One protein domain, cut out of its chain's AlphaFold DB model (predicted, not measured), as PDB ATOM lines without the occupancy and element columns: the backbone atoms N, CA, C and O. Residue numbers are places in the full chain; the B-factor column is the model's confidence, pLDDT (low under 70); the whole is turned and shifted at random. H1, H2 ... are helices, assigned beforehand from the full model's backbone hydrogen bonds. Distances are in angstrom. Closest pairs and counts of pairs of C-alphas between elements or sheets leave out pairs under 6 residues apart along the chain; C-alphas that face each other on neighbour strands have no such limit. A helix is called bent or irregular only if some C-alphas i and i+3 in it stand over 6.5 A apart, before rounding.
ATOM      1  N   ALA A  85     140.453 180.138 154.637       97.62
ATOM      2  CA  ALA A  85     141.525 181.125 154.642       97.62
ATOM      3  C   ALA A  85     142.687 180.661 153.750       97.62
ATOM      4  O   ALA A  85     143.121 181.417 152.885       97.62
ATOM      5  N   GLY A  86     143.113 179.399 153.874       97.56
ATOM      6  CA  GLY A  86     144.131 178.801 153.005       97.56
ATOM      7  C   GLY A  86     143.749 178.844 151.523       97.56
ATOM      8  O   GLY A  86     144.548 179.279 150.695       97.56
ATOM      9  N   LEU A  87     142.506 178.491 151.180       97.62
ATOM     10  CA  LEU A  87     142.009 178.609 149.803       97.62
ATOM     11  C   LEU A  87     141.980 180.057 149.303       97.62
ATOM     12  O   LEU A  87     142.305 180.309 148.144       97.62
ATOM     13  N   SER A  88     141.618 181.013 150.159       97.19
ATOM     14  CA  SER A  88     141.606 182.439 149.810       97.19
ATOM     15  C   SER A  88     143.018 182.962 149.536       97.19
ATOM     16  O   SER A  88     143.220 183.686 148.563       97.19
ATOM     17  N   VAL A  89     144.009 182.544 150.329       97.19
ATOM     18  CA  VAL A  89     145.428 182.845 150.079       97.19
ATOM     19  C   VAL A  89     145.888 182.216 148.760       97.19
ATOM     20  O   VAL A  89     146.546 182.870 147.960       97.19
ATOM     21  N   ALA A  90     145.491 180.974 148.481       96.00
ATOM     22  CA  ALA A  90     145.878 180.269 147.260       96.00
ATOM     23  C   ALA A  90     145.181 180.776 145.980       96.00
ATOM     24  O   ALA A  90     145.592 180.407 144.884       96.00
ATOM     25  N   SER A  91     144.127 181.593 146.087       95.81
ATOM     26  CA  SER A  91     143.322 182.031 144.936       95.81
ATOM     27  C   SER A  91     143.132 183.546 144.878       95.81
ATOM     28  O   SER A  91     143.667 184.205 143.990       95.81
ATOM     29  N   ASN A  92     142.415 184.129 145.834       95.88
ATOM     30  CA  ASN A  92     142.088 185.555 145.844       95.88
ATOM     31  C   ASN A  92     143.346 186.427 145.903       95.88
ATOM     32  O   ASN A  92     143.412 187.459 145.236       95.88
ATOM     33  N   PHE A  93     144.372 186.004 146.646       96.56
ATOM     34  CA  PHE A  93     145.614 186.777 146.713       96.56
ATOM     35  C   PHE A  93     146.361 186.758 145.378       96.56
ATOM     36  O   PHE A  93     146.973 187.762 145.037       96.56
ATOM     37  N   LEU A  94     146.247 185.702 144.561       95.25
ATOM     38  CA  LEU A  94     146.804 185.717 143.202       95.25
ATOM     39  C   LEU A  94     146.149 186.797 142.336       95.25
ATOM     40  O   LEU A  94     146.838 187.435 141.543       95.25
ATOM     41  N   VAL A  95     144.848 187.051 142.505       95.31
ATOM     42  CA  VAL A  95     144.149 188.139 141.799       95.31
ATOM     43  C   VAL A  95     144.693 189.499 142.239       95.31
ATOM     44  O   VAL A  95     145.035 190.321 141.387       95.31
ATOM     45  N   ALA A  96     144.843 189.712 143.549       94.94
ATOM     46  CA  ALA A  96     145.412 190.944 144.097       94.94
ATOM     47  C   ALA A  96     146.864 191.166 143.631       94.94
ATOM     48  O   ALA A  96     147.193 192.237 143.126       94.94
ATOM     49  N   LEU A  97     147.708 190.131 143.704       95.19
ATOM     50  CA  LEU A  97     149.096 190.169 143.239       95.19
ATOM     51  C   LEU A  97     149.187 190.445 141.733       95.19
ATOM     52  O   LEU A  97     150.027 191.236 141.311       95.19
ATOM     53  N   THR A  98     148.298 189.852 140.926       94.62
ATOM     54  CA  THR A  98     148.236 190.116 139.478       94.62
ATOM     55  C   THR A  98     147.909 191.584 139.204       94.62
ATOM     56  O   THR A  98     148.549 192.213 138.361       94.62
ATOM     57  N   ALA A  99     146.938 192.152 139.929       93.25
ATOM     58  CA  ALA A  99     146.561 193.556 139.795       93.25
ATOM     59  C   ALA A  99     147.703 194.500 140.214       93.25
ATOM     60  O   ALA A  99     148.047 195.409 139.458       93.25
ATOM     61  N   MET A 100     148.335 194.248 141.365       94.06
ATOM     62  CA  MET A 100     149.486 195.020 141.854       94.06
ATOM     63  C   MET A 100     150.660 194.988 140.872       94.06
ATOM     64  O   MET A 100     151.206 196.032 140.517       94.06
ATOM     65  N   ALA A 101     151.026 193.803 140.375       95.00
ATOM     66  CA  ALA A 101     152.097 193.656 139.393       95.00
ATOM     67  C   ALA A 101     151.772 194.388 138.076       95.00
ATOM     68  O   ALA A 101     152.647 195.012 137.471       95.00
ATOM     69  N   GLY A 102     150.503 194.371 137.657       94.12
ATOM     70  CA  GLY A 102     150.011 195.136 136.510       94.12
ATOM     71  C   GLY A 102     150.200 196.644 136.679       94.12
ATOM     72  O   GLY A 102     150.713 197.302 135.778       94.12
ATOM     73  N   GLN A 103     149.856 197.194 137.845       93.06
ATOM     74  CA  GLN A 103     150.037 198.623 138.128       93.06
ATOM     75  C   GLN A 103     151.519 199.032 138.135       93.06
ATOM     76  O   GLN A 103     151.884 200.054 137.552       93.06
ATOM     77  N   LEU A 104     152.388 198.215 138.738       94.62
ATOM     78  CA  LEU A 104     153.827 198.487 138.807       94.62
ATOM     79  C   LEU A 104     154.496 198.441 137.428       94.62
ATOM     80  O   LEU A 104     155.279 199.327 137.087       94.62
ATOM     81  N   THR A 105     154.161 197.443 136.609       95.06
ATOM     82  CA  THR A 105     154.692 197.347 135.239       95.06
ATOM     83  C   THR A 105     154.172 198.464 134.337       95.06
ATOM     84  O   THR A 105     154.945 199.012 133.553       95.06
ATOM     85  N   ALA A 106     152.913 198.882 134.497       93.44
ATOM     86  CA  ALA A 106     152.377 200.042 133.789       93.44
ATOM     87  C   ALA A 106     153.132 201.335 134.148       93.44
ATOM     88  O   ALA A 106     153.482 202.105 133.255       93.44
ATOM     89  N   ARG A 107     153.470 201.551 135.430       92.75
ATOM     90  CA  ARG A 107     154.305 202.689 135.866       92.75
ATOM     91  C   ARG A 107     155.714 202.648 135.268       92.75
ATOM     92  O   ARG A 107     156.278 203.699 134.982       92.75
ATOM     93  N   ALA A 108     156.261 201.455 135.043       94.88
ATOM     94  CA  ALA A 108     157.534 201.267 134.345       94.88
ATOM     95  C   ALA A 108     157.441 201.480 132.817       94.88
ATOM     96  O   ALA A 108     158.448 201.349 132.125       94.88
ATOM     97  N   GLY A 109     156.256 201.794 132.278       95.88
ATOM     98  CA  GLY A 109     156.039 202.021 130.849       95.88
ATOM     99  C   GLY A 109     155.891 200.742 130.024       95.88
ATOM    100  O   GLY A 109     156.022 200.794 128.803       95.88
ATOM    101  N   VAL A 110     155.628 199.590 130.657       97.06
ATOM    102  CA  VAL A 110     155.377 198.337 129.931       97.06
ATOM    103  C   VAL A 110     154.052 198.453 129.165       97.06
ATOM    104  O   VAL A 110     153.019 198.710 129.790       97.06
ATOM    105  N   PRO A 111     154.041 198.229 127.836       95.75
ATOM    106  CA  PRO A 111     152.816 198.293 127.050       95.75
ATOM    107  C   PRO A 111     151.762 197.275 127.530       95.75
ATOM    108  O   PRO A 111     152.121 196.125 127.819       95.75
ATOM    109  N   PRO A 112     150.465 197.640 127.595       88.88
ATOM    110  CA  PRO A 112     149.401 196.750 128.075       88.88
ATOM    111  C   PRO A 112     149.328 195.401 127.347       88.88
ATOM    112  O   PRO A 112     149.057 194.367 127.964       88.88
ATOM    113  N   GLU A 113     149.609 195.391 126.044       91.00
ATOM    114  CA  GLU A 113     149.637 194.199 125.199       91.00
ATOM    115  C   GLU A 113     150.755 193.217 125.583       91.00
ATOM    116  O   GLU A 113     150.578 192.003 125.456       91.00
ATOM    117  N   LEU A 114     151.871 193.722 126.124       95.06
ATOM    118  CA  LEU A 114     152.990 192.912 126.612       95.06
ATOM    119  C   LEU A 114     152.827 192.532 128.085       95.06
ATOM    120  O   LEU A 114     153.225 191.434 128.477       95.06
ATOM    121  N   ALA A 115     152.202 193.389 128.898       93.69
ATOM    122  CA  ALA A 115     152.076 193.199 130.343       93.69
ATOM    123  C   ALA A 115     151.431 191.852 130.705       93.69
ATOM    124  O   ALA A 115     151.930 191.128 131.567       93.69
ATOM    125  N   ARG A 116     150.361 191.458 129.997       90.81
ATOM    126  CA  ARG A 116     149.677 190.176 130.245       90.81
ATOM    127  C   ARG A 116     150.565 188.967 129.948       90.81
ATOM    128  O   ARG A 116     150.496 187.974 130.672       90.81
ATOM    129  N   GLN A 117     151.365 189.027 128.883       95.00
ATOM    130  CA  GLN A 117     152.262 187.934 128.503       95.00
ATOM    131  C   GLN A 117     153.444 187.844 129.471       95.00
ATOM    132  O   GLN A 117     153.717 186.764 129.993       95.00
ATOM    133  N   LEU A 118     154.065 188.989 129.771       96.31
ATOM    134  CA  LEU A 118     155.186 189.117 130.697       96.31
ATOM    135  C   LEU A 118     154.823 188.608 132.097       96.31
ATOM    136  O   LEU A 118     155.438 187.666 132.597       96.31
ATOM    137  N   LEU A 119     153.797 189.200 132.713       96.81
ATOM    138  CA  LEU A 119     153.383 188.853 134.072       96.81
ATOM    139  C   LEU A 119     152.795 187.450 134.130       96.81
ATOM    140  O   LEU A 119     153.141 186.674 135.013       96.81
ATOM    141  N   GLY A 120     151.940 187.094 133.169       95.88
ATOM    142  CA  GLY A 120     151.317 185.779 133.145       95.88
ATOM    143  C   GLY A 120     152.341 184.649 133.034       95.88
ATOM    144  O   GLY A 120     152.196 183.642 133.723       95.88
ATOM    145  N   GLY A 121     153.358 184.798 132.178       96.94
ATOM    146  CA  GLY A 121     154.434 183.817 132.036       96.94
ATOM    147  C   GLY A 121     155.243 183.668 133.321       96.94
ATOM    148  O   GLY A 121     155.379 182.557 133.828       96.94
ATOM    149  N   LEU A 122     155.697 184.790 133.889       97.31
ATOM    150  CA  LEU A 122     156.481 184.793 135.123       97.31
ATOM    151  C   LEU A 122     155.695 184.216 136.310       97.31
ATOM    152  O   LEU A 122     156.213 183.374 137.032       97.31
ATOM    153  N   MET A 123     154.440 184.628 136.504       97.38
ATOM    154  CA  MET A 123     153.618 184.167 137.629       97.38
ATOM    155  C   MET A 123     153.306 182.671 137.552       97.38
ATOM    156  O   MET A 123     153.315 182.014 138.588       97.38
ATOM    157  N   ARG A 124     153.058 182.124 136.350       97.50
ATOM    158  CA  ARG A 124     152.868 180.675 136.168       97.50
ATOM    159  C   ARG A 124     154.139 179.906 136.504       97.50
ATOM    160  O   ARG A 124     154.082 179.037 137.357       97.50
ATOM    161  N   GLN A 125     155.280 180.310 135.941       97.44
ATOM    162  CA  GLN A 125     156.561 179.668 136.240       97.44
ATOM    163  C   GLN A 125     156.886 179.694 137.739       97.44
ATOM    164  O   GLN A 125     157.340 178.698 138.295       97.44
ATOM    165  N   THR A 126     156.656 180.827 138.406       97.25
ATOM    166  CA  THR A 126     156.895 180.954 139.849       97.25
ATOM    167  C   THR A 126     155.946 180.076 140.662       97.25
ATOM    168  O   THR A 126     156.380 179.474 141.641       97.25
ATOM    169  N   LEU A 127     154.669 179.983 140.273       97.44
ATOM    170  CA  LEU A 127     153.704 179.100 140.928       97.44
ATOM    171  C   LEU A 127     154.096 177.628 140.756       97.44
ATOM    172  O   LEU A 127     154.125 176.905 141.746       97.44
ATOM    173  N   ASP A 128     154.446 177.215 139.539       97.62
ATOM    174  CA  ASP A 128     154.868 175.845 139.239       97.62
ATOM    175  C   ASP A 128     156.114 175.478 140.063       97.62
ATOM    176  O   ASP A 128     156.100 174.491 140.796       97.62
ATOM    177  N   ASN A 129     157.134 176.347 140.084       97.75
ATOM    178  CA  ASN A 129     158.322 176.155 140.922       97.75
ATOM    179  C   ASN A 129     157.970 176.027 142.413       97.75
ATOM    180  O   ASN A 129     158.513 175.167 143.100       97.75
ATOM    181  N   ALA A 130     157.078 176.876 142.931       97.12
ATOM    182  CA  ALA A 130     156.690 176.848 144.341       97.12
ATOM    183  C   ALA A 130     155.927 175.572 144.723       97.12
ATOM    184  O   ALA A 130     156.066 175.099 145.851       97.12
ATOM    185  N   LEU A 131     155.134 175.018 143.802       97.06
ATOM    186  CA  LEU A 131     154.402 173.767 144.005       97.06
ATOM    187  C   LEU A 131     155.305 172.533 143.879       97.06
ATOM    188  O   LEU A 131     155.090 171.563 144.601       97.06
ATOM    189  N   GLU A 132     156.305 172.565 142.996       97.56
ATOM    190  CA  GLU A 132     157.219 171.441 142.755       97.56
ATOM    191  C   GLU A 132     158.382 171.380 143.756       97.56
ATOM    192  O   GLU A 132     158.702 170.305 144.261       97.56
ATOM    193  N   LEU A 133     159.009 172.521 144.055       97.38
ATOM    194  CA  LEU A 133     160.196 172.612 144.919       97.38
ATOM    195  C   LEU A 133     159.843 172.951 146.372       97.38
ATOM    196  O   LEU A 133     160.628 172.705 147.281       97.38
ATOM    197  N   GLY A 134     158.663 173.526 146.601       96.50
ATOM    198  CA  GLY A 134     158.297 174.139 147.871       96.50
ATOM    199  C   GLY A 134     158.707 175.620 147.950       96.50
ATOM    200  O   GLY A 134     159.631 176.071 147.270       96.50
ATOM    201  N   PRO A 135     158.026 176.419 148.792       93.00
ATOM    202  CA  PRO A 135     158.142 177.878 148.772       93.00
ATOM    203  C   PRO A 135     159.527 178.406 149.169       93.00
ATOM    204  O   PRO A 135     159.915 179.473 148.703       93.00
ATOM    205  N   TYR A 136     160.263 177.687 150.024       93.56
ATOM    206  CA  TYR A 136     161.604 178.100 150.450       93.56
ATOM    207  C   TYR A 136     162.619 177.955 149.311       93.56
ATOM    208  O   TYR A 136     163.313 178.916 148.988       93.56
ATOM    209  N   ASP A 137     162.638 176.793 148.655       96.00
ATOM    210  CA  ASP A 137     163.588 176.488 147.581       96.00
ATOM    211  C   ASP A 137     163.232 177.189 146.258       96.00
ATOM    212  O   ASP A 137     164.108 177.475 145.444       96.00
ATOM    213  N   ALA A 138     161.953 177.515 146.045       96.75
ATOM    214  CA  ALA A 138     161.496 178.266 144.876       96.75
ATOM    215  C   ALA A 138     161.758 179.780 144.964       96.75
ATOM    216  O   ALA A 138     161.702 180.476 143.944       96.75
ATOM    217  N   LEU A 139     162.004 180.320 146.165       96.00
ATOM    218  CA  LEU A 139     162.257 181.746 146.341       96.00
ATOM    219  C   LEU A 139     163.581 182.121 145.670       96.00
ATOM    220  O   LEU A 139     164.610 181.517 145.929       96.00
ATOM    221  N   THR A 140     163.572 183.158 144.833       94.06
ATOM    222  CA  THR A 140     164.774 183.688 144.166       94.06
ATOM    223  C   THR A 140     164.812 185.216 144.242       94.06
ATOM    224  O   THR A 140     163.982 185.855 144.891       94.06
ATOM    225  N   GLY A 141     165.792 185.833 143.577       94.50
ATOM    226  CA  GLY A 141     165.862 187.286 143.442       94.50
ATOM    227  C   GLY A 141     166.501 187.998 144.643       94.50
ATOM    228  O   GLY A 141     167.249 187.381 145.407       94.50
ATOM    229  N   PRO A 142     166.277 189.318 144.780       96.31
ATOM    230  CA  PRO A 142     167.006 190.156 145.732       96.31
ATOM    231  C   PRO A 142     166.697 189.821 147.195       96.31
ATOM    232  O   PRO A 142     167.586 189.936 148.033       96.31
ATOM    233  N   ILE A 143     165.483 189.341 147.496       95.25
ATOM    234  CA  ILE A 143     165.086 188.955 148.859       95.25
ATOM    235  C   ILE A 143     165.919 187.763 149.344       95.25
ATOM    236  O   ILE A 143     166.520 187.846 150.411       95.25
ATOM    237  N   LEU A 144     166.020 186.688 148.547       95.69
ATOM    238  CA  LEU A 144     166.786 185.492 148.927       95.69
ATOM    239  C   LEU A 144     168.257 185.821 149.209       95.69
ATOM    240  O   LEU A 144     168.847 185.299 150.149       95.69
ATOM    241  N   ARG A 145     168.864 186.681 148.382       96.69
ATOM    242  CA  ARG A 145     170.289 187.023 148.506       96.69
ATOM    243  C   ARG A 145     170.575 188.146 149.505       96.69
ATOM    244  O   ARG A 145     171.737 188.506 149.655       96.69
ATOM    245  N   GLY A 146     169.554 188.706 150.156       96.06
ATOM    246  CA  GLY A 146     169.721 189.821 151.090       96.06
ATOM    247  C   GLY A 146     170.209 191.114 150.426       96.06
ATOM    248  O   GLY A 146     170.936 191.883 151.049       96.06
ATOM    249  N   ASP A 147     169.845 191.358 149.165       98.00
ATOM    250  CA  ASP A 147     170.186 192.591 148.445       98.00
ATOM    251  C   ASP A 147     169.293 193.753 148.913       98.00
ATOM    252  O   ASP A 147     168.285 194.097 148.286       98.00
ATOM    253  N   ILE A 148     169.665 194.328 150.059       97.88
ATOM    254  CA  ILE A 148     168.920 195.394 150.737       97.88
ATOM    255  C   ILE A 148     168.742 196.621 149.837       97.88
ATOM    256  O   ILE A 148     167.628 197.119 149.727       97.88
ATOM    257  N   GLY A 149     169.784 197.050 149.117       98.25
ATOM    258  CA  GLY A 149     169.708 198.241 148.264       98.25
ATOM    259  C   GLY A 149     168.746 198.088 147.079       98.25
ATOM    260  O   GLY A 149     168.190 199.068 146.578       98.25
ATOM    261  N   THR A 150     168.508 196.864 146.601       97.81
ATOM    262  CA  THR A 150     167.426 196.599 145.641       97.81
ATOM    263  C   THR A 150     166.053 196.628 146.314       97.81
ATOM    264  O   THR A 150     165.122 197.209 145.758       97.81
ATOM    265  N   VAL A 151     165.914 196.053 147.512       97.25
ATOM    266  CA  VAL A 151     164.644 196.055 148.256       97.25
ATOM    267  C   VAL A 151     164.221 197.475 148.650       97.25
ATOM    268  O   VAL A 151     163.052 197.809 148.485       97.25
ATOM    269  N   GLU A 152     165.142 198.333 149.087       97.44
ATOM    270  CA  GLU A 152     164.864 199.739 149.426       97.44
ATOM    271  C   GLU A 152     164.270 200.500 148.234       97.44
ATOM    272  O   GLU A 152     163.188 201.073 148.344       97.44
ATOM    273  N   ARG A 153     164.891 200.391 147.053       95.81
ATOM    274  CA  ARG A 153     164.366 200.996 145.816       95.81
ATOM    275  C   ARG A 153     162.989 200.454 145.430       95.81
ATOM    276  O   ARG A 153     162.159 201.189 144.904       95.81
ATOM    277  N   HIS A 154     162.719 199.168 145.673       95.19
ATOM    278  CA  HIS A 154     161.380 198.612 145.456       95.19
ATOM    279  C   HIS A 154     160.350 199.218 146.419       95.19
ATOM    280  O   HIS A 154     159.239 199.532 145.994       95.19
ATOM    281  N   LEU A 155     160.703 199.389 147.697       94.62
ATOM    282  CA  LEU A 155     159.823 199.971 148.714       94.62
ATOM    283  C   LEU A 155     159.490 201.438 148.416       94.62
ATOM    284  O   LEU A 155     158.330 201.818 148.559       94.62
ATOM    285  N   GLU A 156     160.456 202.227 147.941       93.75
ATOM    286  CA  GLU A 156     160.230 203.606 147.477       93.75
ATOM    287  C   GLU A 156     159.168 203.649 146.366       93.75
ATOM    288  O   GLU A 156     158.181 204.380 146.456       93.75
ATOM    289  N   VAL A 157     159.305 202.787 145.352       92.94
ATOM    290  CA  VAL A 157     158.320 202.690 144.265       92.94
ATOM    291  C   VAL A 157     156.950 202.263 144.797       92.94
ATOM    292  O   VAL A 157     155.937 202.819 144.374       92.94
ATOM    293  N   LEU A 158     156.886 201.295 145.713       92.19
ATOM    294  CA  LEU A 158     155.621 200.811 146.270       92.19
ATOM    295  C   LEU A 158     154.896 201.882 147.099       92.19
ATOM    296  O   LEU A 158     153.680 202.031 146.946       92.19
ATOM    297  N   ALA A 159     155.615 202.653 147.916       88.12
ATOM    298  CA  ALA A 159     155.042 203.733 148.723       88.12
ATOM    299  C   ALA A 159     154.356 204.796 147.847       88.12
ATOM    300  O   ALA A 159     153.209 205.170 148.088       88.12
ATOM    301  N   ASP A 160     155.009 205.194 146.756       79.56
ATOM    302  CA  ASP A 160     154.490 206.175 145.799       79.56
ATOM    303  C   ASP A 160     153.214 205.725 145.062       79.56
ATOM    304  O   ASP A 160     152.459 206.555 144.558       79.56
ATOM    305  N   THR A 161     152.968 204.415 144.941       70.88
ATOM    306  CA  THR A 161     151.795 203.896 144.208       70.88
ATOM    307  C   THR A 161     150.495 203.906 145.011       70.88
ATOM    308  O   THR A 161     149.451 203.555 144.466       70.88
ATOM    309  N   GLY A 162     150.529 204.249 146.304       67.38
ATOM    310  CA  GLY A 162     149.366 204.112 147.188       67.38
ATOM    311  C   GLY A 162     148.916 202.658 147.405       67.38
ATOM    312  O   GLY A 162     147.906 202.424 148.058       67.38
TER     313      GLY A 162
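What this domain is: This is residues 85 to 162 of the 166 residues of the protein "DUF2520 domain-containing protein" of Pseudomonas sp. MWU12-2534b (UniProt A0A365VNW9). Two long helices, H1 and H2, make a helical hairpin shaped like a V, close together near their link and open at the other ends. From the open end of H2 the chain passes through the short H3 and H4 and folds back along H5 toward the link end of H1, an open loop with an empty middle; residues 85 to 93 of H1 stick out. The printed part has 78 residues with five named helices, H1 to H5 in chain order, and no named strand; the class is all helix. It is only just compact, close to loose, with a radius of gyration of the C-alphas of 13.8 A and spans of 32 by 31 by 25 A.

Where its parts are: H1, residues 85 to 107, begins at C-alpha 85 (141.525, 181.125, 154.642) and is 31.3 A long. It has a kink of 31 degrees near residue 92 and is only just irregular, with C-alphas 90 and 93 6.54 A apart. H2, residues 112 to 133, is 31.4 A long and ends at C-alpha 133 (160.196, 172.612, 144.919). H3 is residues 135 to 138, 5.2 A, and H4 residues 141 to 144, 5.8 A. H5, residues 148 to 160, is 18.7 A long and ends at C-alpha 160 (154.490, 206.175, 145.799).

How they stand to each other: H1 touches H2 with residues 98 to 106 alone; the closest C-alphas, of Gly 102 and Ala 115, are 6.8 A apart. They run opposite ways at a tilt of 37 degrees, only just steep. H2 touches H3, closest at the C-alphas of Ala 130 and Ala 138, 5.0 A. H3 and H4 are apart. H4 and H5 touch only at the corner, closest at the C-alphas of Pro 142 and Thr 150, 6.5 A. H1 and H5 are only just apart, 8.0 A at the closest C-alphas. O i to N i+4 pairs are within hydrogen-bond range in 17 of 19 in H1, 16 of 18 in H2 and 8 of 9 in H5; H3 and H4 are too short for such a pair.

The domain as a whole: The C-alphas farthest apart, of Glu 132 and Asp 160, are 35.0 A apart. The printed part has no cut, and its four links are tight. The mean pLDDT of the printed part is 94.6, and residue 162 alone is under 70.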